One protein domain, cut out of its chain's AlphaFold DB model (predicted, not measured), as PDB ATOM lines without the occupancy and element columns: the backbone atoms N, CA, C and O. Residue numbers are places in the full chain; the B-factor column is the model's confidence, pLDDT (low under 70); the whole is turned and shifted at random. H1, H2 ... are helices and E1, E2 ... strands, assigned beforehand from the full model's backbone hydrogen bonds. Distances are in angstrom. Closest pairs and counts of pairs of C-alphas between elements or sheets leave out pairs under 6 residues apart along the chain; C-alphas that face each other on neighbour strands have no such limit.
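AT A GLANCE: This is residues 34 to 184 of the 186 residues of an uncharacterized protein of Aliiglaciecola lipolytica E3 (UniProt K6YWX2). A strongly twisted antiparallel sheet of five strands curls round one helix, H5, while H3 packs on E4 and E5, and H2 crosses H3 on the side away from the sheet. H1 makes a corner with H2, and short H4 grazes the sheet. The printed part has 151 residues with five named helices followed by five named strands; the sheet's order is E1 E2 E3 E4 E5 and the class is mixed, helices and strands. It is compact, with a radius of gyration of the C-alphas of 15.1 A and spans of 43 by 35 by 33 A.

HOW THE PARTS SIT: Start at the sheet: E1, residues 123 to 127, E2, 130 to 145, E3, 150 to 160, E4, 165 to 175, and E5, 182 to 184, form a meander, each strand the antiparallel neighbour of the one before, and each successive two are a hairpin. Look for N 125 and O 135 at 2.8 A between E1 and E2, N 138 and O 156 at 2.8 A between E2 and E3, N 153 and O 172 at 2.7 A between E3 and E4, and N 173 and O 182 at 2.8 A between E4 and E5. E2 bends by 64 degrees at residue 133. H5, residues 103 to 119, is on one face of the sheet, two layers; its closest C-alphas to E1 are those of Gly 105 and Asp 127, 4.9 A apart. H3, residues 68 to 86, is on the sheet but over none of its strands, only just, with 2 C-alphas falling on E4; C-alphas 77 and 168, the closest of H3 and E4, are 4.4 A apart. H2, residues 44 to 61, touches H3 at a steep tilt of 55 degrees, opposite ways, closest at C-alphas 51 and 79, 4.8 A. H1, residues 34 to 42, and H2 only just touch, only at the corner, closest at C-alphas 39 and 47, 5.4 A. H4, residues 97 to 100, only grazes the sheet. H1, H2, H3 and H5 have every O i to N i+4 pair within hydrogen-bond range; H4 is too short for one.

IN THESE COORDINATES: Find C-alpha 34 at (56.366, 25.351, -20.582), where H1 begins. H2 is 26.0 A long, H3 26.7 A and H5 24.5 A. E2 runs 38.1 A from C-alpha 130 at (33.638, 39.815, -42.148); E3 is 31.8 A and E4 32.6 A. E5 ends at C-alpha 184, (47.141, 17.965, -29.180).

THE WHOLE: The C-alphas farthest apart, those of Ser 147 and Thr 163, are 43.4 A apart. The printed part has no cut and no long link. Residues 60 to 70, of which 68 to 70 belong to H3, stand free. The model's pLDDT is under 70 at residues 34 to 66, 70 to 95 and 184.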
ATOM      1  N   GLY A  34      55.258  24.486 -20.173       47.81
ATOM      2  CA  GLY A  34      56.366  25.351 -20.582       47.81
ATOM      3  C   GLY A  34      56.420  25.612 -22.092       47.81
ATOM      4  O   GLY A  34      56.586  26.756 -22.504       47.81
ATOM      5  N   THR A  35      56.207  24.596 -22.929       54.31
ATOM      6  CA  THR A  35      56.210  24.741 -24.393       54.31
ATOM      7  C   THR A  35      54.995  25.535 -24.878       54.31
ATOM      8  O   THR A  35      55.128  26.359 -25.777       54.31
ATOM      9  N   ARG A  36      53.832  25.390 -24.224       54.09
ATOM     10  CA  ARG A  36      52.658  26.255 -24.460       54.09
ATOM     11  C   ARG A  36      52.963  27.721 -24.192       54.09
ATOM     12  O   ARG A  36      52.688  28.573 -25.032       54.09
ATOM     13  N   ALA A  37      53.555  28.010 -23.033       49.34
ATOM     14  CA  ALA A  37      53.947  29.367 -22.682       49.34
ATOM     15  C   ALA A  37      54.950  29.924 -23.703       49.34
ATOM     16  O   ALA A  37      54.784  31.059 -24.139       49.34
ATOM     17  N   VAL A  38      55.922  29.121 -24.150       53.22
ATOM     18  CA  VAL A  38      56.927  29.506 -25.157       53.22
ATOM     19  C   VAL A  38      56.332  29.695 -26.557       53.22
ATOM     20  O   VAL A  38      56.726  30.637 -27.229       53.22
ATOM     21  N   ILE A  39      55.352  28.904 -27.003       56.81
ATOM     22  CA  ILE A  39      54.629  29.178 -28.264       56.81
ATOM     23  C   ILE A  39      53.883  30.512 -28.169       56.81
ATOM     24  O   ILE A  39      53.894  31.313 -29.101       56.81
ATOM     25  N   CYS A  40      53.275  30.768 -27.014       53.22
ATOM     26  CA  CYS A  40      52.507  31.975 -26.751       53.22
ATOM     27  C   CYS A  40      53.346  33.246 -26.585       53.22
ATOM     28  O   CYS A  40      52.881  34.329 -26.933       53.22
ATOM     29  N   THR A  41      54.559  33.137 -26.038       51.38
ATOM     30  CA  THR A  41      55.443  34.285 -25.756       51.38
ATOM     31  C   THR A  41      56.613  34.416 -26.728       51.38
ATOM     32  O   THR A  41      57.119  35.517 -26.914       51.38
ATOM     33  N   GLY A  42      57.034  33.325 -27.370       49.16
ATOM     34  CA  GLY A  42      58.179  33.259 -28.283       49.16
ATOM     35  C   GLY A  42      57.860  33.601 -29.740       49.16
ATOM     36  O   GLY A  42      58.780  33.734 -30.545       49.16
ATOM     37  N   GLY A  43      56.583  33.787 -30.085       48.75
ATOM     38  CA  GLY A  43      56.162  34.179 -31.430       48.75
ATOM     39  C   GLY A  43      56.312  33.065 -32.474       48.75
ATOM     40  O   GLY A  43      56.879  32.000 -32.223       48.75
ATOM     41  N   GLY A  44      55.770  33.316 -33.671       52.06
ATOM     42  CA  GLY A  44      55.466  32.308 -34.699       52.06
ATOM     43  C   GLY A  44      56.596  31.358 -35.125       52.06
ATOM     44  O   GLY A  44      56.309  30.294 -35.659       52.06
ATOM     45  N   ILE A  45      57.868  31.669 -34.851       55.06
ATOM     46  CA  ILE A  45      59.013  30.815 -35.210       55.06
ATOM     47  C   ILE A  45      59.029  29.512 -34.397       55.06
ATOM     48  O   ILE A  45      59.265  28.444 -34.962       55.06
ATOM     49  N   ALA A  46      58.748  29.566 -33.091       58.97
ATOM     50  CA  ALA A  46      58.723  28.359 -32.259       58.97
ATOM     51  C   ALA A  46      57.532  27.455 -32.625       58.97
ATOM     52  O   ALA A  46      57.686  26.241 -32.745       58.97
ATOM     53  N   GLY A  47      56.366  28.058 -32.883       57.97
ATOM     54  CA  GLY A  47      55.171  27.340 -33.339       57.97
ATOM     55  C   GLY A  47      55.360  26.658 -34.699       57.97
ATOM     56  O   GLY A  47      54.909  25.529 -34.876       57.97
ATOM     57  N   ALA A  48      56.087  27.298 -35.624       58.50
ATOM     58  CA  ALA A  48      56.433  26.744 -36.934       58.50
ATOM     59  C   ALA A  48      57.187  25.416 -36.840       58.50
ATOM     60  O   ALA A  48      56.868  24.464 -37.555       58.50
ATOM     61  N   TYR A  49      58.210  25.391 -35.980       64.06
ATOM     62  CA  TYR A  49      59.109  24.254 -35.823       64.06
ATOM     63  C   TYR A  49      58.374  23.068 -35.213       64.06
ATOM     64  O   TYR A  49      58.407  21.977 -35.771       64.06
ATOM     65  N   ILE A  50      57.629  23.331 -34.138       63.41
ATOM     66  CA  ILE A  50      56.814  22.328 -33.459       63.41
ATOM     67  C   ILE A  50      55.843  21.720 -34.457       63.41
ATOM     68  O   ILE A  50      55.887  20.528 -34.693       63.41
ATOM     69  N   ALA A  51      55.033  22.522 -35.138       61.44
ATOM     70  CA  ALA A  51      54.032  21.979 -36.041       61.44
ATOM     71  C   ALA A  51      54.602  21.252 -37.276       61.44
ATOM     72  O   ALA A  51      53.930  20.371 -37.812       61.44
ATOM     73  N   LYS A  52      55.838  21.558 -37.694       65.00
ATOM     74  CA  LYS A  52      56.555  20.762 -38.700       65.00
ATOM     75  C   LYS A  52      56.895  19.364 -38.178       65.00
ATOM     76  O   LYS A  52      56.596  18.386 -38.854       65.00
ATOM     77  N   GLU A  53      57.432  19.277 -36.967       64.81
ATOM     78  CA  GLU A  53      57.747  18.008 -36.294       64.81
ATOM     79  C   GLU A  53      56.496  17.116 -36.153       64.81
ATOM     80  O   GLU A  53      56.552  15.894 -36.269       64.81
ATOM     81  N   LEU A  54      55.319  17.730 -36.002       62.84
ATOM     82  CA  LEU A  54      54.044  17.009 -35.898       62.84
ATOM     83  C   LEU A  54      53.500  16.511 -37.216       62.84
ATOM     84  O   LEU A  54      52.915  15.431 -37.271       62.84
ATOM     85  N   ALA A  55      53.656  17.314 -38.262       64.44
ATOM     86  CA  ALA A  55      53.305  16.881 -39.595       64.44
ATOM     87  C   ALA A  55      54.153  15.662 -39.969       64.44
ATOM     88  O   ALA A  55      53.607  14.651 -40.403       64.44
ATOM     89  N   GLU A  56      55.458  15.717 -39.693       65.62
ATOM     90  CA  GLU A  56      56.392  14.604 -39.890       65.62
ATOM     91  C   GLU A  56      55.953  13.351 -39.105       65.62
ATOM     92  O   GLU A  56      55.745  12.300 -39.717       65.62
ATOM     93  N   ALA A  57      55.660  13.464 -37.804       63.34
ATOM     94  CA  ALA A  57      55.161  12.345 -36.994       63.34
ATOM     95  C   ALA A  57      53.812  11.770 -37.484       63.34
ATOM     96  O   ALA A  57      53.576  10.558 -37.426       63.34
ATOM     97  N   TYR A  58      52.908  12.620 -37.986       64.19
ATOM     98  CA  TYR A  58      51.642  12.188 -38.581       64.19
ATOM     99  C   TYR A  58      51.865  11.354 -39.850       64.19
ATOM    100  O   TYR A  58      51.226  10.311 -40.027       64.19
ATOM    101  N   PHE A  59      52.788  11.781 -40.715       65.62
ATOM    102  CA  PHE A  59      53.126  11.068 -41.946       65.62
ATOM    103  C   PHE A  59      53.855   9.751 -41.691       65.62
ATOM    104  O   PHE A  59      53.562   8.762 -42.358       65.62
ATOM    105  N   GLU A  60      54.727   9.690 -40.688       64.94
ATOM    106  CA  GLU A  60      55.412   8.450 -40.306       64.94
ATOM    107  C   GLU A  60      54.441   7.363 -39.821       64.94
ATOM    108  O   GLU A  60      54.629   6.177 -40.102       64.94
ATOM    109  N   ARG A  61      53.361   7.748 -39.129       60.69
ATOM    110  CA  ARG A  61      52.354   6.807 -38.605       60.69
ATOM    111  C   ARG A  61      51.324   6.356 -39.639       60.69
ATOM    112  O   ARG A  61      50.618   5.375 -39.398       60.69
ATOM    113  N   ARG A  62      51.212   7.045 -40.776       57.78
ATOM    114  CA  ARG A  62      50.339   6.649 -41.886       57.78
ATOM    115  C   ARG A  62      51.191   6.267 -43.095       57.78
ATOM    116  O   ARG A  62      51.469   7.143 -43.906       57.78
ATOM    117  N   PRO A  63      51.565   4.985 -43.272       46.88
ATOM    118  CA  PRO A  63      52.342   4.566 -44.433       46.88
ATOM    119  C   PRO A  63      51.521   4.797 -45.709       46.88
ATOM    120  O   PRO A  63      50.599   4.049 -46.030       46.88
ATOM    121  N   GLY A  64      51.844   5.876 -46.411       59.22
ATOM    122  CA  GLY A  64      51.233   6.306 -47.658       59.22
ATOM    123  C   GLY A  64      52.231   7.170 -48.419       59.22
ATOM    124  O   GLY A  64      52.983   7.933 -47.818       59.22
ATOM    125  N   ASN A  65      52.271   7.030 -49.742       65.69
ATOM    126  CA  ASN A  65      53.104   7.881 -50.585       65.69
ATOM    127  C   ASN A  65      52.417   9.242 -50.734       65.69
ATOM    128  O   ASN A  65      51.673   9.451 -51.690       65.69
ATOM    129  N   TYR A  66      52.627  10.141 -49.773       67.44
ATOM    130  CA  TYR A  66      52.186  11.529 -49.892       67.44
ATOM    131  C   TYR A  66      53.122  12.276 -50.841       67.44
ATOM    132  O   TYR A  66      54.345  12.161 -50.754       67.44
ATOM    133  N   SER A  67      52.552  13.052 -51.755       74.25
ATOM    134  CA  SER A  67      53.323  13.983 -52.576       74.25
ATOM    135  C   SER A  67      53.889  15.127 -51.723       74.25
ATOM    136  O   SER A  67      53.308  15.493 -50.702       74.25
ATOM    137  N   GLU A  68      54.985  15.761 -52.155       73.81
ATOM    138  CA  GLU A  68      55.559  16.932 -51.455       73.81
ATOM    139  C   GLU A  68      54.522  18.046 -51.228       73.81
ATOM    140  O   GLU A  68      54.531  18.721 -50.200       73.81
ATOM    141  N   LYS A  69      53.580  18.197 -52.167       70.69
ATOM    142  CA  LYS A  69      52.484  19.166 -52.075       70.69
ATOM    143  C   LYS A  69      51.491  18.818 -50.965       70.69
ATOM    144  O   LYS A  69      51.009  19.715 -50.278       70.69
ATOM    145  N   GLU A  70      51.176  17.539 -50.783       67.19
ATOM    146  CA  GLU A  70      50.334  17.089 -49.671       67.19
ATOM    147  C   GLU A  70      51.062  17.288 -48.343       67.19
ATOM    148  O   GLU A  70      50.474  17.841 -47.418       67.19
ATOM    149  N   ILE A  71      52.352  16.945 -48.275       67.00
ATOM    150  CA  ILE A  71      53.179  17.133 -47.075       67.00
ATOM    151  C   ILE A  71      53.181  18.596 -46.622       67.00
ATOM    152  O   ILE A  71      52.891  18.885 -45.459       67.00
ATOM    153  N   ASP A  72      53.429  19.524 -47.544       69.88
ATOM    154  CA  ASP A  72      53.380  20.966 -47.276       69.88
ATOM    155  C   ASP A  72      51.977  21.426 -46.838       69.88
ATOM    156  O   ASP A  72      51.842  22.197 -45.887       69.88
ATOM    157  N   THR A  73      50.923  20.901 -47.469       68.12
ATOM    158  CA  THR A  73      49.530  21.251 -47.143       68.12
ATOM    159  C   THR A  73      49.151  20.822 -45.726       68.12
ATOM    160  O   THR A  73      48.653  21.641 -44.955       68.12
ATOM    161  N   TYR A  74      49.419  19.574 -45.335       66.31
ATOM    162  CA  TYR A  74      49.114  19.136 -43.971       66.31
ATOM    163  C   TYR A  74      50.033  19.795 -42.944       66.31
ATOM    164  O   TYR A  74      49.580  20.091 -41.846       66.31
ATOM    165  N   THR A  75      51.295  20.078 -43.279       68.94
ATOM    166  CA  THR A  75      52.194  20.810 -42.369       68.94
ATOM    167  C   THR A  75      51.646  22.194 -42.051       68.94
ATOM    168  O   THR A  75      51.566  22.576 -40.882       68.94
ATOM    169  N   LYS A  76      51.182  22.914 -43.076       68.75
ATOM    170  CA  LYS A  76      50.485  24.193 -42.909       68.75
ATOM    171  C   LYS A  76      49.197  24.030 -42.117       68.75
ATOM    172  O   LYS A  76      48.939  24.840 -41.237       68.75
ATOM    173  N   ALA A  77      48.432  22.970 -42.361       65.75
ATOM    174  CA  ALA A  77      47.219  22.680 -41.606       65.75
ATOM    175  C   ALA A  77      47.495  22.432 -40.114       65.75
ATOM    176  O   ALA A  77      46.794  22.987 -39.272       65.75
ATOM    177  N   PHE A  78      48.534  21.667 -39.769       66.12
ATOM    178  CA  PHE A  78      48.956  21.457 -38.381       66.12
ATOM    179  C   PHE A  78      49.428  22.758 -37.742       66.12
ATOM    180  O   PHE A  78      49.023  23.079 -36.626       66.12
ATOM    181  N   GLN A  79      50.235  23.536 -38.463       66.38
ATOM    182  CA  GLN A  79      50.674  24.858 -38.027       66.38
ATOM    183  C   GLN A  79      49.488  25.760 -37.716       66.38
ATOM    184  O   GLN A  79      49.437  26.354 -36.643       66.38
ATOM    185  N   LEU A  80      48.511  25.817 -38.616       66.06
ATOM    186  CA  LEU A  80      47.314  26.625 -38.454       66.06
ATOM    187  C   LEU A  80      46.426  26.111 -37.323       66.06
ATOM    188  O   LEU A  80      45.946  26.907 -36.524       66.06
ATOM    189  N   GLY A  81      46.274  24.792 -37.204       64.56
ATOM    190  CA  GLY A  81      45.534  24.138 -36.132       64.56
ATOM    191  C   GLY A  81      46.110  24.468 -34.760       64.56
ATOM    192  O   GLY A  81      45.383  24.931 -33.885       64.56
ATOM    193  N   LEU A  82      47.426  24.328 -34.574       64.44
ATOM    194  CA  LEU A  82      48.094  24.764 -33.343       64.44
ATOM    195  C   LEU A  82      47.972  26.272 -33.132       64.44
ATOM    196  O   LEU A  82      47.740  26.720 -32.014       64.44
ATOM    197  N   PHE A  83      48.096  27.064 -34.187       64.31
ATOM    198  CA  PHE A  83      48.087  28.514 -34.074       64.31
ATOM    199  C   PHE A  83      46.712  29.084 -33.691       64.31
ATOM    200  O   PHE A  83      46.637  29.960 -32.831       64.31
ATOM    201  N   ILE A  84      45.627  28.537 -34.252       63.81
ATOM    202  CA  ILE A  84      44.242  28.837 -33.850       63.81
ATOM    203  C   ILE A  84      44.032  28.488 -32.378       63.81
ATOM    204  O   ILE A  84      43.370  29.229 -31.660       63.81
ATOM    205  N   SER A  85      44.619  27.381 -31.931       63.56
ATOM    206  CA  SER A  85      44.292  26.802 -30.632       63.56
ATOM    207  C   SER A  85      45.156  27.295 -29.468       63.56
ATOM    208  O   SER A  85      44.781  27.084 -28.318       63.56
ATOM    209  N   PHE A  86      46.333  27.883 -29.725       57.28
ATOM    210  CA  PHE A  86      47.294  28.187 -28.661       57.28
ATOM    211  C   PHE A  86      47.513  29.665 -28.367       57.28
ATOM    212  O   PHE A  86      47.545  29.983 -27.186       57.28
ATOM    213  N   CYS A  87      47.660  30.574 -29.343       53.44
ATOM    214  CA  CYS A  87      47.872  31.996 -29.034       53.44
ATOM    215  C   CYS A  87      47.726  32.935 -30.239       53.44
ATOM    216  O   CYS A  87      48.287  32.677 -31.296       53.44
ATOM    217  N   LYS A  88      47.016  34.060 -30.025       50.72
ATOM    218  CA  LYS A  88      46.832  35.236 -30.909       50.72
ATOM    219  C   LYS A  88      47.298  35.056 -32.367       50.72
ATOM    220  O   LYS A  88      48.442  35.325 -32.714       50.72
ATOM    221  N   LEU A  89      46.312  34.755 -33.208       47.88
ATOM    222  CA  LEU A  89      46.306  34.544 -34.662       47.88
ATOM    223  C   LEU A  89      47.040  35.531 -35.610       47.88
ATOM    224  O   LEU A  89      46.814  35.468 -36.816       47.88
ATOM    225  N   ALA A  90      47.869  36.468 -35.162       43.72
ATOM    226  CA  ALA A  90      48.363  37.511 -36.070       43.72
ATOM    227  C   ALA A  90      49.577  37.088 -36.921       43.72
ATOM    228  O   ALA A  90      49.547  37.260 -38.136       43.72
ATOM    229  N   ASP A  91      50.617  36.503 -36.322       47.06
ATOM    230  CA  ASP A  91      51.932  36.495 -36.985       47.06
ATOM    231  C   ASP A  91      52.264  35.240 -37.811       47.06
ATOM    232  O   ASP A  91      53.100  35.322 -38.709       47.06
ATOM    233  N   TYR A  92      51.622  34.087 -37.568       51.41
ATOM    234  CA  TYR A  92      51.932  32.840 -38.293       51.41
ATOM    235  C   TYR A  92      50.875  32.407 -39.316       51.41
ATOM    236  O   TYR A  92      51.147  31.561 -40.162       51.41
ATOM    237  N   ALA A  93      49.693  33.032 -39.324       53.03
ATOM    238  CA  ALA A  93      48.670  32.737 -40.330       53.03
ATOM    239  C   ALA A  93      49.139  33.066 -41.769       53.03
ATOM    240  O   ALA A  93      48.501  32.648 -42.733       53.03
ATOM    241  N   GLY A  94      50.278  33.749 -41.949       56.81
ATOM    242  CA  GLY A  94      51.001  33.808 -43.221       56.81
ATOM    243  C   GLY A  94      50.132  34.276 -44.390       56.81
ATOM    244  O   GLY A  94      49.586  35.374 -44.368       56.81
ATOM    245  N   ASN A  95      50.010  33.444 -45.430       61.75
ATOM    246  CA  ASN A  95      49.126  33.668 -46.585       61.75
ATOM    247  C   ASN A  95      47.820  32.859 -46.541       61.75
ATOM    248  O   ASN A  95      47.111  32.826 -47.541       61.75
ATOM    249  N   THR A  96      47.499  32.234 -45.408       74.19
ATOM    250  CA  THR A  96      46.252  31.476 -45.240       74.19
ATOM    251  C   THR A  96      45.052  32.404 -45.155       74.19
ATOM    252  O   THR A  96      45.171  33.581 -44.796       74.19
ATOM    253  N   ILE A  97      43.874  31.861 -45.436       80.19
ATOM    254  CA  ILE A  97      42.617  32.599 -45.313       80.19
ATOM    255  C   ILE A  97      42.288  32.956 -43.852       80.19
ATOM    256  O   ILE A  97      41.643  33.968 -43.578       80.19
ATOM    257  N   TYR A  98      42.819  32.198 -42.890       77.81
ATOM    258  CA  TYR A  98      42.588  32.392 -41.456       77.81
ATOM    259  C   TYR A  98      43.215  33.680 -40.908       77.81
ATOM    260  O   TYR A  98      42.761  34.191 -39.882       77.81
ATOM    261  N   LYS A  99      44.198  34.265 -41.608       77.12
ATOM    262  CA  LYS A  99      44.751  35.586 -41.260       77.12
ATOM    263  C   LYS A  99      43.717  36.708 -41.375       77.12
ATOM    264  O   LYS A  99      43.876  37.752 -40.750       77.12
ATOM    265  N   ASN A 100      42.684  36.493 -42.193       80.88
ATOM    266  CA  ASN A 100      41.646  37.477 -42.468       80.88
ATOM    267  C   ASN A 100      40.530  37.456 -41.410       80.88
ATOM    268  O   ASN A 100      39.649  38.316 -41.456       80.88
ATOM    269  N   LEU A 101      40.547  36.498 -40.471       80.19
ATOM    270  CA  LEU A 101      39.597  36.472 -39.363       80.19
ATOM    271  C   LEU A 101      39.797  37.693 -38.458       80.19
ATOM    272  O   LEU A 101      40.926  38.055 -38.103       80.19
ATOM    273  N   SER A 102      38.693  38.293 -38.023       81.94
ATOM    274  CA  SER A 102      38.719  39.373 -37.039       81.94
ATOM    275  C   SER A 102      39.144  38.853 -35.660       81.94
ATOM    276  O   SER A 102      39.106  37.654 -35.388       81.94
ATOM    277  N   GLU A 103      39.551  39.731 -34.735       78.81
ATOM    278  CA  GLU A 103      39.873  39.277 -33.371       78.81
ATOM    279  C   GLU A 103      38.677  38.595 -32.691       78.81
ATOM    280  O   GLU A 103      38.855  37.600 -31.988       78.81
ATOM    281  N   GLN A 104      37.471  39.115 -32.912       81.44
ATOM    282  CA  GLN A 104      36.246  38.507 -32.408       81.44
ATOM    283  C   GLN A 104      35.963  37.177 -33.111       81.44
ATOM    284  O   GLN A 104      35.757  36.169 -32.439       81.44
ATOM    285  N   GLY A 105      36.044  37.158 -34.439       83.19
ATOM    286  CA  GLY A 105      35.819  35.962 -35.236       83.19
ATOM    287  C   GLY A 105      36.748  34.806 -34.874       83.19
ATOM    288  O   GLY A 105      36.350  33.649 -34.819       83.19
ATOM    289  N   ARG A 106      37.980  35.131 -34.494       79.25
ATOM    290  CA  ARG A 106      38.971  34.194 -33.959       79.25
ATOM    291  C   ARG A 106      38.526  33.504 -32.676       79.25
ATOM    292  O   ARG A 106      38.586  32.282 -32.595       79.25
ATOM    293  N   LYS A 107      38.055  34.282 -31.700       79.44
ATOM    294  CA  LYS A 107      37.552  33.762 -30.418       79.44
ATOM    295  C   LYS A 107      36.302  32.910 -30.621       79.44
ATOM    296  O   LYS A 107      36.149  31.868 -29.995       79.44
ATOM    297  N   GLU A 108      35.415  33.347 -31.508       84.00
ATOM    298  CA  GLU A 108      34.199  32.601 -31.829       84.00
ATOM    299  C   GLU A 108      34.509  31.305 -32.579       84.00
ATOM    300  O   GLU A 108      33.934  30.268 -32.256       84.00
ATOM    301  N   ARG A 109      35.461  31.322 -33.519       83.94
ATOM    302  CA  ARG A 109      35.908  30.114 -34.219       83.94
ATOM    303  C   ARG A 109      36.523  29.109 -33.252       83.94
ATOM    304  O   ARG A 109      36.141  27.947 -33.297       83.94
ATOM    305  N   GLU A 110      37.399  29.549 -32.351       80.12
ATOM    306  CA  GLU A 110      37.960  28.699 -31.292       80.12
ATOM    307  C   GLU A 110      36.848  28.058 -30.444       80.12
ATOM    308  O   GLU A 110      36.825  26.841 -30.258       80.12
ATOM    309  N   ALA A 111      35.867  28.850 -30.001       82.62
ATOM    310  CA  ALA A 111      34.732  28.343 -29.234       82.62
ATOM    311  C   ALA A 111      33.902  27.308 -30.014       82.62
ATOM    312  O   ALA A 111      33.480  26.307 -29.436       82.62
ATOM    313  N   GLN A 112      33.696  27.516 -31.318       85.69
ATOM    314  CA  GLN A 112      32.994  26.565 -32.187       85.69
ATOM    315  C   GLN A 112      33.764  25.256 -32.330       85.69
ATOM    316  O   GLN A 112      33.177  24.187 -32.212       85.69
ATOM    317  N   VAL A 113      35.085  25.324 -32.506       84.50
ATOM    318  CA  VAL A 113      35.922  24.125 -32.591       84.50
ATOM    319  C   VAL A 113      35.859  23.320 -31.288       84.50
ATOM    320  O   VAL A 113      35.669  22.104 -31.316       84.50
ATOM    321  N   LEU A 114      35.933  23.985 -30.133       85.12
ATOM    322  CA  LEU A 114      35.798  23.326 -28.830       85.12
ATOM    323  C   LEU A 114      34.392  22.744 -28.611       85.12
ATOM    324  O   LEU A 114      34.258  21.653 -28.056       85.12
ATOM    325  N   ALA A 115      33.345  23.437 -29.066       87.06
ATOM    326  CA  ALA A 115      31.972  22.943 -29.007       87.06
ATOM    327  C   ALA A 115      31.758  21.724 -29.920       87.06
ATOM    328  O   ALA A 115      31.117  20.755 -29.505       87.06
ATOM    329  N   ALA A 116      32.327  21.733 -31.127       89.25
ATOM    330  CA  ALA A 116      32.308  20.604 -32.052       89.25
ATOM    331  C   ALA A 116      33.034  19.388 -31.462       89.25
ATOM    332  O   ALA A 116      32.497  18.281 -31.490       89.25
ATOM    333  N   ALA A 117      34.203  19.594 -30.843       87.31
ATOM    334  CA  ALA A 117      34.929  18.538 -30.140       87.31
ATOM    335  C   ALA A 117      34.097  17.943 -28.994       87.31
ATOM    336  O   ALA A 117      33.964  16.727 -28.890       87.31
ATOM    337  N   ALA A 118      33.488  18.795 -28.165       87.62
ATOM    338  CA  ALA A 118      32.713  18.359 -27.007       87.62
ATOM    339  C   ALA A 118      31.397  17.652 -27.359       87.62
ATOM    340  O   ALA A 118      30.954  16.777 -26.616       87.62
ATOM    341  N   SER A 119      30.763  18.044 -28.463       89.06
ATOM    342  CA  SER A 119      29.470  17.502 -28.902       89.06
ATOM    343  C   SER A 119      29.586  16.397 -29.951       89.06
ATOM    344  O   SER A 119      28.568  15.806 -30.315       89.06
ATOM    345  N   SER A 120      30.787  16.161 -30.492       85.44
ATOM    346  CA  SER A 120      31.021  15.315 -31.670       85.44
ATOM    347  C   SER A 120      30.088  15.645 -32.849       85.44
ATOM    348  O   SER A 120      29.778  14.780 -33.665       85.44
ATOM    349  N   THR A 121      29.627  16.896 -32.938       90.56
ATOM    350  CA  THR A 121      28.688  17.376 -33.957       90.56
ATOM    351  C   THR A 121      29.333  18.491 -34.768       90.56
ATOM    352  O   THR A 121      30.115  19.281 -34.243       90.56
ATOM    353  N   ALA A 122      29.014  18.555 -36.063       91.94
ATOM    354  CA  ALA A 122      29.517  19.617 -36.919       91.94
ATOM    355  C   ALA A 122      28.937  20.983 -36.520       91.94
ATOM    356  O   ALA A 122      27.748  21.106 -36.221       91.94
ATOM    357  N   THR A 123      29.768  22.018 -36.571       92.88
ATOM    358  CA  THR A 123      29.378  23.401 -36.280       92.88
ATOM    359  C   THR A 123      29.749  24.316 -37.433       92.88
ATOM    360  O   THR A 123      30.837  24.202 -37.995       92.88
ATOM    361  N   THR A 124      28.879  25.266 -37.759       90.62
ATOM    362  CA  THR A 124      29.130  26.281 -38.789       90.62
ATOM    363  C   THR A 124      29.354  27.648 -38.160       90.62
ATOM    364  O   THR A 124      28.815  27.953 -37.099       90.62
ATOM    365  N   TYR A 125      30.105  28.497 -38.844       85.25
ATOM    366  CA  TYR A 125      30.480  29.825 -38.377       85.25
ATOM    367  C   TYR A 125      30.534  30.810 -39.545       85.25
ATOM    368  O   TYR A 125      30.873  30.439 -40.667       85.25
ATOM    369  N   SER A 126      30.228  32.070 -39.253       88.12
ATOM    370  CA  SER A 126      30.444  33.218 -40.128       88.12
ATOM    371  C   SER A 126      31.050  34.331 -39.285       88.12
ATOM    372  O   SER A 126      30.586  34.561 -38.167       88.12
ATOM    373  N   ASP A 127      32.103  34.980 -39.785       85.25
ATOM    374  CA  ASP A 127      32.786  36.033 -39.039       85.25
ATOM    375  C   ASP A 127      31.863  37.246 -38.874       85.25
ATOM    376  O   ASP A 127      31.434  37.824 -39.878       85.25
ATOM    377  N   PRO A 128      31.576  37.684 -37.632       81.88
ATOM    378  CA  PRO A 128      30.668  38.804 -37.393       81.88
ATOM    379  C   PRO A 128      31.129  40.105 -38.053       81.88
ATOM    380  O   PRO A 128      30.310  40.947 -38.418       81.88
ATOM    381  N   SER A 129      32.445  40.287 -38.180       84.88
ATOM    382  CA  SER A 129      33.062  41.488 -38.747       84.88
ATOM    383  C   SER A 129      33.430  41.325 -40.220       84.88
ATOM    384  O   SER A 129      33.719  42.317 -40.887       84.88
ATOM    385  N   ASN A 130      33.421  40.097 -40.737       83.94
ATOM    386  CA  ASN A 130      33.638  39.815 -42.148       83.94
ATOM    387  C   ASN A 130      32.743  38.657 -42.623       83.94
ATOM    388  O   ASN A 130      33.228  37.542 -42.792       83.94
ATOM    389  N   PRO A 131      31.447  38.897 -42.891       84.94
ATOM    390  CA  PRO A 131      30.499  37.822 -43.186       84.94
ATOM    391  C   PRO A 131      30.834  36.978 -44.424       84.94
ATOM    392  O   PRO A 131      30.284  35.889 -44.574       84.94
ATOM    393  N   SER A 132      31.722  37.454 -45.313       86.88
ATOM    394  CA  SER A 132      32.206  36.639 -46.431       86.88
ATOM    395  C   SER A 132      33.100  35.490 -45.963       86.88
ATOM    396  O   SER A 132      33.125  34.459 -46.625       86.88
ATOM    397  N   LEU A 133      33.774  35.634 -44.812       89.56
ATOM    398  CA  LEU A 133      34.473  34.555 -44.121       89.56
ATOM    399  C   LEU A 133      33.471  33.672 -43.388       89.56
ATOM    400  O   LEU A 133      32.894  34.051 -42.369       89.56
ATOM    401  N   SER A 134      33.299  32.461 -43.891       91.75
ATOM    402  CA  SER A 134      32.451  31.448 -43.282       91.75
ATOM    403  C   SER A 134      33.132  30.095 -43.325       91.75
ATOM    404  O   SER A 134      34.021  29.849 -44.138       91.75
ATOM    405  N   GLY A 135      32.758  29.213 -42.413       91.06
ATOM    406  CA  GLY A 135      33.427  27.934 -42.304       91.06
ATOM    407  C   GLY A 135      32.651  26.906 -41.515       91.06
ATOM    408  O   GLY A 135      31.747  27.230 -40.749       91.06
ATOM    409  N   THR A 136      33.088  25.661 -41.626       92.44
ATOM    410  CA  THR A 136      32.517  24.516 -40.911       92.44
ATOM    411  C   THR A 136      33.616  23.790 -40.154       92.44
ATOM    412  O   THR A 136      34.732  23.698 -40.649       92.44
ATOM    413  N   VAL A 137      33.306  23.302 -38.961       90.25
ATOM    414  CA  VAL A 137      34.156  22.392 -38.194       90.25
ATOM    415  C   VAL A 137      33.409  21.076 -38.082       90.25
ATOM    416  O   VAL A 137      32.284  21.054 -37.587       90.25
ATOM    417  N   THR A 138      34.021  19.995 -38.544       92.12
ATOM    418  CA  THR A 138      33.412  18.670 -38.626       92.12
ATOM    419  C   THR A 138      34.265  17.666 -37.858       92.12
ATOM    420  O   THR A 138      35.385  17.364 -38.274       92.12
ATOM    421  N   PRO A 139      33.755  17.096 -36.756       91.12
ATOM    422  CA  PRO A 139      34.372  15.939 -36.122       91.12
ATOM    423  C   PRO A 139      34.373  14.747 -37.078       91.12
ATOM    424  O   PRO A 139      33.327  14.320 -37.559       91.12
ATOM    425  N   THR A 140      35.553  14.207 -37.359       87.62
ATOM    426  CA  THR A 140      35.737  13.079 -38.286       87.62
ATOM    427  C   THR A 140      35.877  11.754 -37.549       87.62
ATOM    428  O   THR A 140      35.450  10.710 -38.042       87.62
ATOM    429  N   ARG A 141      36.459  11.778 -36.346       86.81
ATOM    430  CA  ARG A 141      36.690  10.580 -35.539       86.81
ATOM    431  C   ARG A 141      36.794  10.936 -34.064       86.81
ATOM    432  O   ARG A 141      37.553  11.826 -33.717       86.81
ATOM    433  N   THR A 142      36.110  10.184 -33.203       90.25
ATOM    434  CA  THR A 142      36.297  10.235 -31.742       90.25
ATOM    435  C   THR A 142      36.856   8.898 -31.261       90.25
ATOM    436  O   THR A 142      36.404   7.844 -31.710       90.25
ATOM    437  N   TYR A 143      37.875   8.917 -30.403       89.19
ATOM    438  CA  TYR A 143      38.549   7.717 -29.906       89.19
ATOM    439  C   TYR A 143      39.219   7.961 -28.556       89.19
ATOM    440  O   TYR A 143      39.576   9.084 -28.219       89.19
ATOM    441  N   GLN A 144      39.420   6.895 -27.783       90.38
ATOM    442  CA  GLN A 144      40.190   6.956 -26.543       90.38
ATOM    443  C   GLN A 144      41.622   6.483 -26.773       90.38
ATOM    444  O   GLN A 144      41.858   5.453 -27.406       90.38
ATOM    445  N   GLU A 145      42.574   7.210 -26.207       86.00
ATOM    446  CA  GLU A 145      43.968   6.804 -26.108       86.00
ATOM    447  C   GLU A 145      44.228   6.288 -24.697       86.00
ATOM    448  O   GLU A 145      44.614   7.027 -23.790       86.00
ATOM    449  N   THR A 146      43.977   4.992 -24.505       83.56
ATOM    450  CA  THR A 146      44.028   4.333 -23.192       83.56
ATOM    451  C   THR A 146      45.395   4.460 -22.520       83.56
ATOM    452  O   THR A 146      45.461   4.593 -21.304       83.56
ATOM    453  N   SER A 147      46.483   4.482 -23.297       79.69
ATOM    454  CA  SER A 147      47.851   4.663 -22.790       79.69
ATOM    455  C   SER A 147      48.084   6.020 -22.123       79.69
ATOM    456  O   SER A 147      48.966   6.127 -21.278       79.69
ATOM    457  N   MET A 148      47.301   7.039 -22.488       75.94
ATOM    458  CA  MET A 148      47.417   8.408 -21.977       75.94
ATOM    459  C   MET A 148      46.165   8.855 -21.209       75.94
ATOM    460  O   MET A 148      46.031  10.032 -20.897       75.94
ATOM    461  N   ASN A 149      45.239   7.931 -20.918       86.62
ATOM    462  CA  ASN A 149      43.974   8.196 -20.224       86.62
ATOM    463  C   ASN A 149      43.225   9.442 -20.756       86.62
ATOM    464  O   ASN A 149      42.729  10.274 -19.992       86.62
ATOM    465  N   ARG A 150      43.160   9.583 -22.085       88.94
ATOM    466  CA  ARG A 150      42.540  10.736 -22.752       88.94
ATOM    467  C   ARG A 150      41.580  10.317 -23.852       88.94
ATOM    468  O   ARG A 150      41.738   9.268 -24.473       88.94
ATOM    469  N   GLU A 151      40.589  11.156 -24.101       89.06
ATOM    470  CA  GLU A 151      39.681  11.042 -25.238       89.06
ATOM    471  C   GLU A 151      40.034  12.103 -26.270       89.06
ATOM    472  O   GLU A 151      40.167  13.273 -25.926       89.06
ATOM    473  N   CYS A 152      40.171  11.687 -27.521       87.94
ATOM    474  CA  CYS A 152      40.592  12.500 -28.643       87.94
ATOM    475  C   CYS A 152      39.507  12.572 -29.719       87.94
ATOM    476  O   CYS A 152      38.779  11.609 -29.963       87.94
ATOM    477  N   VAL A 153      39.445  13.716 -30.388       89.25
ATOM    478  CA  VAL A 153      38.581  14.007 -31.523       89.25
ATOM    479  C   VAL A 153      39.451  14.578 -32.637       89.25
ATOM    480  O   VAL A 153      40.067  15.632 -32.474       89.25
ATOM    481  N   ASP A 154      39.503  13.879 -33.766       85.56
ATOM    482  CA  ASP A 154      40.079  14.404 -35.000       85.56
ATOM    483  C   ASP A 154      39.003  15.244 -35.699       85.56
ATOM    484  O   ASP A 154      37.880  14.776 -35.919       85.56
ATOM    485  N   MET A 155      39.332  16.474 -36.068       85.31
ATOM    486  CA  MET A 155      38.414  17.417 -36.699       85.31
ATOM    487  C   MET A 155      38.964  17.932 -38.019       85.31
ATOM    488  O   MET A 155      40.165  18.142 -38.171       85.31
ATOM    489  N   GLU A 156      38.049  18.169 -38.945       86.50
ATOM    490  CA  GLU A 156      38.268  18.908 -40.179       86.50
ATOM    491  C   GLU A 156      37.670  20.311 -40.001       86.50
ATOM    492  O   GLU A 156      36.478  20.450 -39.736       86.50
ATOM    493  N   ASP A 157      38.490  21.353 -40.092       86.12
ATOM    494  CA  ASP A 157      38.077  22.755 -40.025       86.12
ATOM    495  C   ASP A 157      38.272  23.372 -41.415       86.12
ATOM    496  O   ASP A 157      39.385  23.432 -41.925       86.12
ATOM    497  N   THR A 158      37.184  23.821 -42.034       88.88
ATOM    498  CA  THR A 158      37.190  24.500 -43.333       88.88
ATOM    499  C   THR A 158      36.778  25.953 -43.175       88.88
ATOM    500  O   THR A 158      35.735  26.223 -42.574       88.88
ATOM    501  N   LEU A 159      37.521  26.875 -43.786       88.75
ATOM    502  CA  LEU A 159      37.215  28.304 -43.858       88.75
ATOM    503  C   LEU A 159      37.281  28.800 -45.311       88.75
ATOM    504  O   LEU A 159      38.193  28.448 -46.056       88.75
ATOM    505  N   ALA A 160      36.316  29.625 -45.712       91.25
ATOM    506  CA  ALA A 160      36.181  30.163 -47.062       91.25
ATOM    507  C   ALA A 160      35.759  31.640 -47.041       91.25
ATOM    508  O   ALA A 160      35.027  32.046 -46.144       91.25
ATOM    509  N   ASP A 161      36.196  32.434 -48.026       88.62
ATOM    510  CA  ASP A 161      35.929  33.888 -48.133       88.62
ATOM    511  C   ASP A 161      35.132  34.260 -49.397       88.62
ATOM    512  O   ASP A 161      35.014  35.433 -49.755       88.62
ATOM    513  N   GLY A 162      34.611  33.248 -50.097       82.62
ATOM    514  CA  GLY A 162      33.934  33.374 -51.389       82.62
ATOM    515  C   GLY A 162      34.874  33.346 -52.601       82.62
ATOM    516  O   GLY A 162      34.401  33.150 -53.718       82.62
ATOM    517  N   THR A 163      36.188  33.486 -52.403       83.25
ATOM    518  CA  THR A 163      37.202  33.393 -53.471       83.25
ATOM    519  C   THR A 163      38.149  32.216 -53.281       83.25
ATOM    520  O   THR A 163      38.598  31.609 -54.253       83.25
ATOM    521  N   GLN A 164      38.439  31.886 -52.028       84.56
ATOM    522  CA  GLN A 164      39.345  30.831 -51.613       84.56
ATOM    523  C   GLN A 164      38.675  29.996 -50.523       84.56
ATOM    524  O   GLN A 164      37.798  30.473 -49.802       84.56
ATOM    525  N   SER A 165      39.090  28.737 -50.428       85.31
ATOM    526  CA  SER A 165      38.681  27.808 -49.378       85.31
ATOM    527  C   SER A 165      39.911  27.051 -48.911       85.31
ATOM    528  O   SER A 165      40.705  26.591 -49.732       85.31
ATOM    529  N   GLU A 166      40.046  26.901 -47.604       82.69
ATOM    530  CA  GLU A 166      41.148  26.193 -46.969       82.69
ATOM    531  C   GLU A 166      40.579  25.231 -45.931       82.69
ATOM    532  O   GLU A 166      39.686  25.599 -45.171       82.69
ATOM    533  N   THR A 167      41.080  23.998 -45.933       81.69
ATOM    534  CA  THR A 167      40.696  22.962 -44.975       81.69
ATOM    535  C   THR A 167      41.930  22.528 -44.206       81.69
ATOM    536  O   THR A 167      42.955  22.195 -44.806       81.69
ATOM    537  N   ILE A 168      41.816  22.499 -42.885       77.75
ATOM    538  CA  ILE A 168      42.849  22.038 -41.969       77.75
ATOM    539  C   ILE A 168      42.332  20.882 -41.120       77.75
ATOM    540  O   ILE A 168      41.140  20.768 -40.850       77.75
ATOM    541  N   TYR A 169      43.249  20.033 -40.668       76.81
ATOM    542  CA  TYR A 169      42.937  18.918 -39.783       76.81
ATOM    543  C   TYR A 169      43.577  19.161 -38.427       76.81
ATOM    544  O   TYR A 169      44.769  19.463 -38.342       76.81
ATOM    545  N   VAL A 170      42.787  19.035 -37.365       75.88
ATOM    546  CA  VAL A 170      43.234  19.324 -36.004       75.88
ATOM    547  C   VAL A 170      42.732  18.242 -35.062       75.88
ATOM    548  O   VAL A 170      41.563  17.866 -35.094       75.88
ATOM    549  N   LYS A 171      43.620  17.750 -34.201       82.62
ATOM    550  CA  LYS A 171      43.290  16.791 -33.151       82.62
ATOM    551  C   LYS A 171      43.135  17.518 -31.825       82.62
ATOM    552  O   LYS A 171      44.006  18.291 -31.432       82.62
ATOM    553  N   TYR A 172      42.046  17.240 -31.126       83.19
ATOM    554  CA  TYR A 172      41.791  17.753 -29.787       83.19
ATOM    555  C   TYR A 172      41.608  16.592 -28.835       83.19
ATOM    556  O   TYR A 172      40.825  15.699 -29.125       83.19
ATOM    557  N   CYS A 173      42.264  16.612 -27.680       86.06
ATOM    558  CA  CYS A 173      42.040  15.617 -26.645       86.06
ATOM    559  C   CYS A 173      41.721  16.260 -25.304       86.06
ATOM    560  O   CYS A 173      42.169  17.364 -25.002       86.06
ATOM    561  N   ARG A 174      40.966  15.539 -24.485       87.19
ATOM    562  CA  ARG A 174      40.719  15.847 -23.082       87.19
ATOM    563  C   ARG A 174      41.174  14.692 -22.210       87.19
ATOM    564  O   ARG A 174      40.969  13.531 -22.558       87.19
ATOM    565  N   GLU A 175      41.749  15.005 -21.060       88.12
ATOM    566  CA  GLU A 175      41.990  14.002 -20.023       88.12
ATOM    567  C   GLU A 175      40.660  13.466 -19.489       88.12
ATOM    568  O   GLU A 175      39.704  14.216 -19.279       88.12
ATOM    569  N   LEU A 176      40.580  12.160 -19.258       85.06
ATOM    570  CA  LEU A 176      39.393  11.557 -18.669       85.06
ATOM    571  C   LEU A 176      39.436  11.646 -17.134       85.06
ATOM    572  O   LEU A 176      40.504  11.511 -16.537       85.06
ATOM    573  N   PRO A 177      38.275  11.817 -16.467       85.88
ATOM    574  CA  PRO A 177      36.928  11.823 -17.055       85.88
ATOM    575  C   PRO A 177      36.396  13.209 -17.463       85.88
ATOM    576  O   PRO A 177      35.461  13.275 -18.252       85.88
ATOM    577  N   ASN A 178      36.956  14.302 -16.933       81.69
ATOM    578  CA  ASN A 178      36.336  15.639 -16.987       81.69
ATOM    579  C   ASN A 178      37.281  16.743 -17.493       81.69
ATOM    580  O   ASN A 178      37.085  17.919 -17.186       81.69
ATOM    581  N   GLY A 179      38.331  16.382 -18.225       82.38
ATOM    582  CA  GLY A 179      39.252  17.341 -18.814       82.38
ATOM    583  C   GLY A 179      38.575  18.229 -19.857       82.38
ATOM    584  O   GLY A 179      37.545  17.890 -20.448       82.38
ATOM    585  N   VAL A 180      39.190  19.380 -20.108       82.94
ATOM    586  CA  VAL A 180      38.799  20.272 -21.202       82.94
ATOM    587  C   VAL A 180      39.497  19.805 -22.472       82.94
ATOM    588  O   VAL A 180      40.668  19.425 -22.417       82.94
ATOM    589  N   TYR A 181      38.797  19.840 -23.607       82.50
ATOM    590  CA  TYR A 181      39.437  19.577 -24.891       82.50
ATOM    591  C   TYR A 181      40.521  20.602 -25.150       82.50
ATOM    592  O   TYR A 181      40.316  21.810 -25.049       82.50
ATOM    593  N   GLN A 182      41.683  20.088 -25.495       75.44
ATOM    594  CA  GLN A 182      42.840  20.871 -25.827       75.44
ATOM    595  C   GLN A 182      43.403  20.358 -27.142       75.44
ATOM    596  O   GLN A 182      43.434  19.143 -27.351       75.44
ATOM    597  N   PRO A 183      43.862  21.252 -28.025       72.25
ATOM    598  CA  PRO A 183      44.643  20.838 -29.184       72.25
ATOM    599  C   PRO A 183      45.798  19.941 -28.728       72.25
ATOM    600  O   PRO A 183      46.547  20.286 -27.805       72.25
ATOM    601  N   THR A 184      45.954  18.792 -29.371       62.53
ATOM    602  CA  THR A 184      47.141  17.965 -29.180       62.53
ATOM    603  C   THR A 184      47.828  17.755 -30.492       62.53
ATOM    604  O   THR A 184      47.251  17.714 -31.577       62.53
TER     605      THR A 184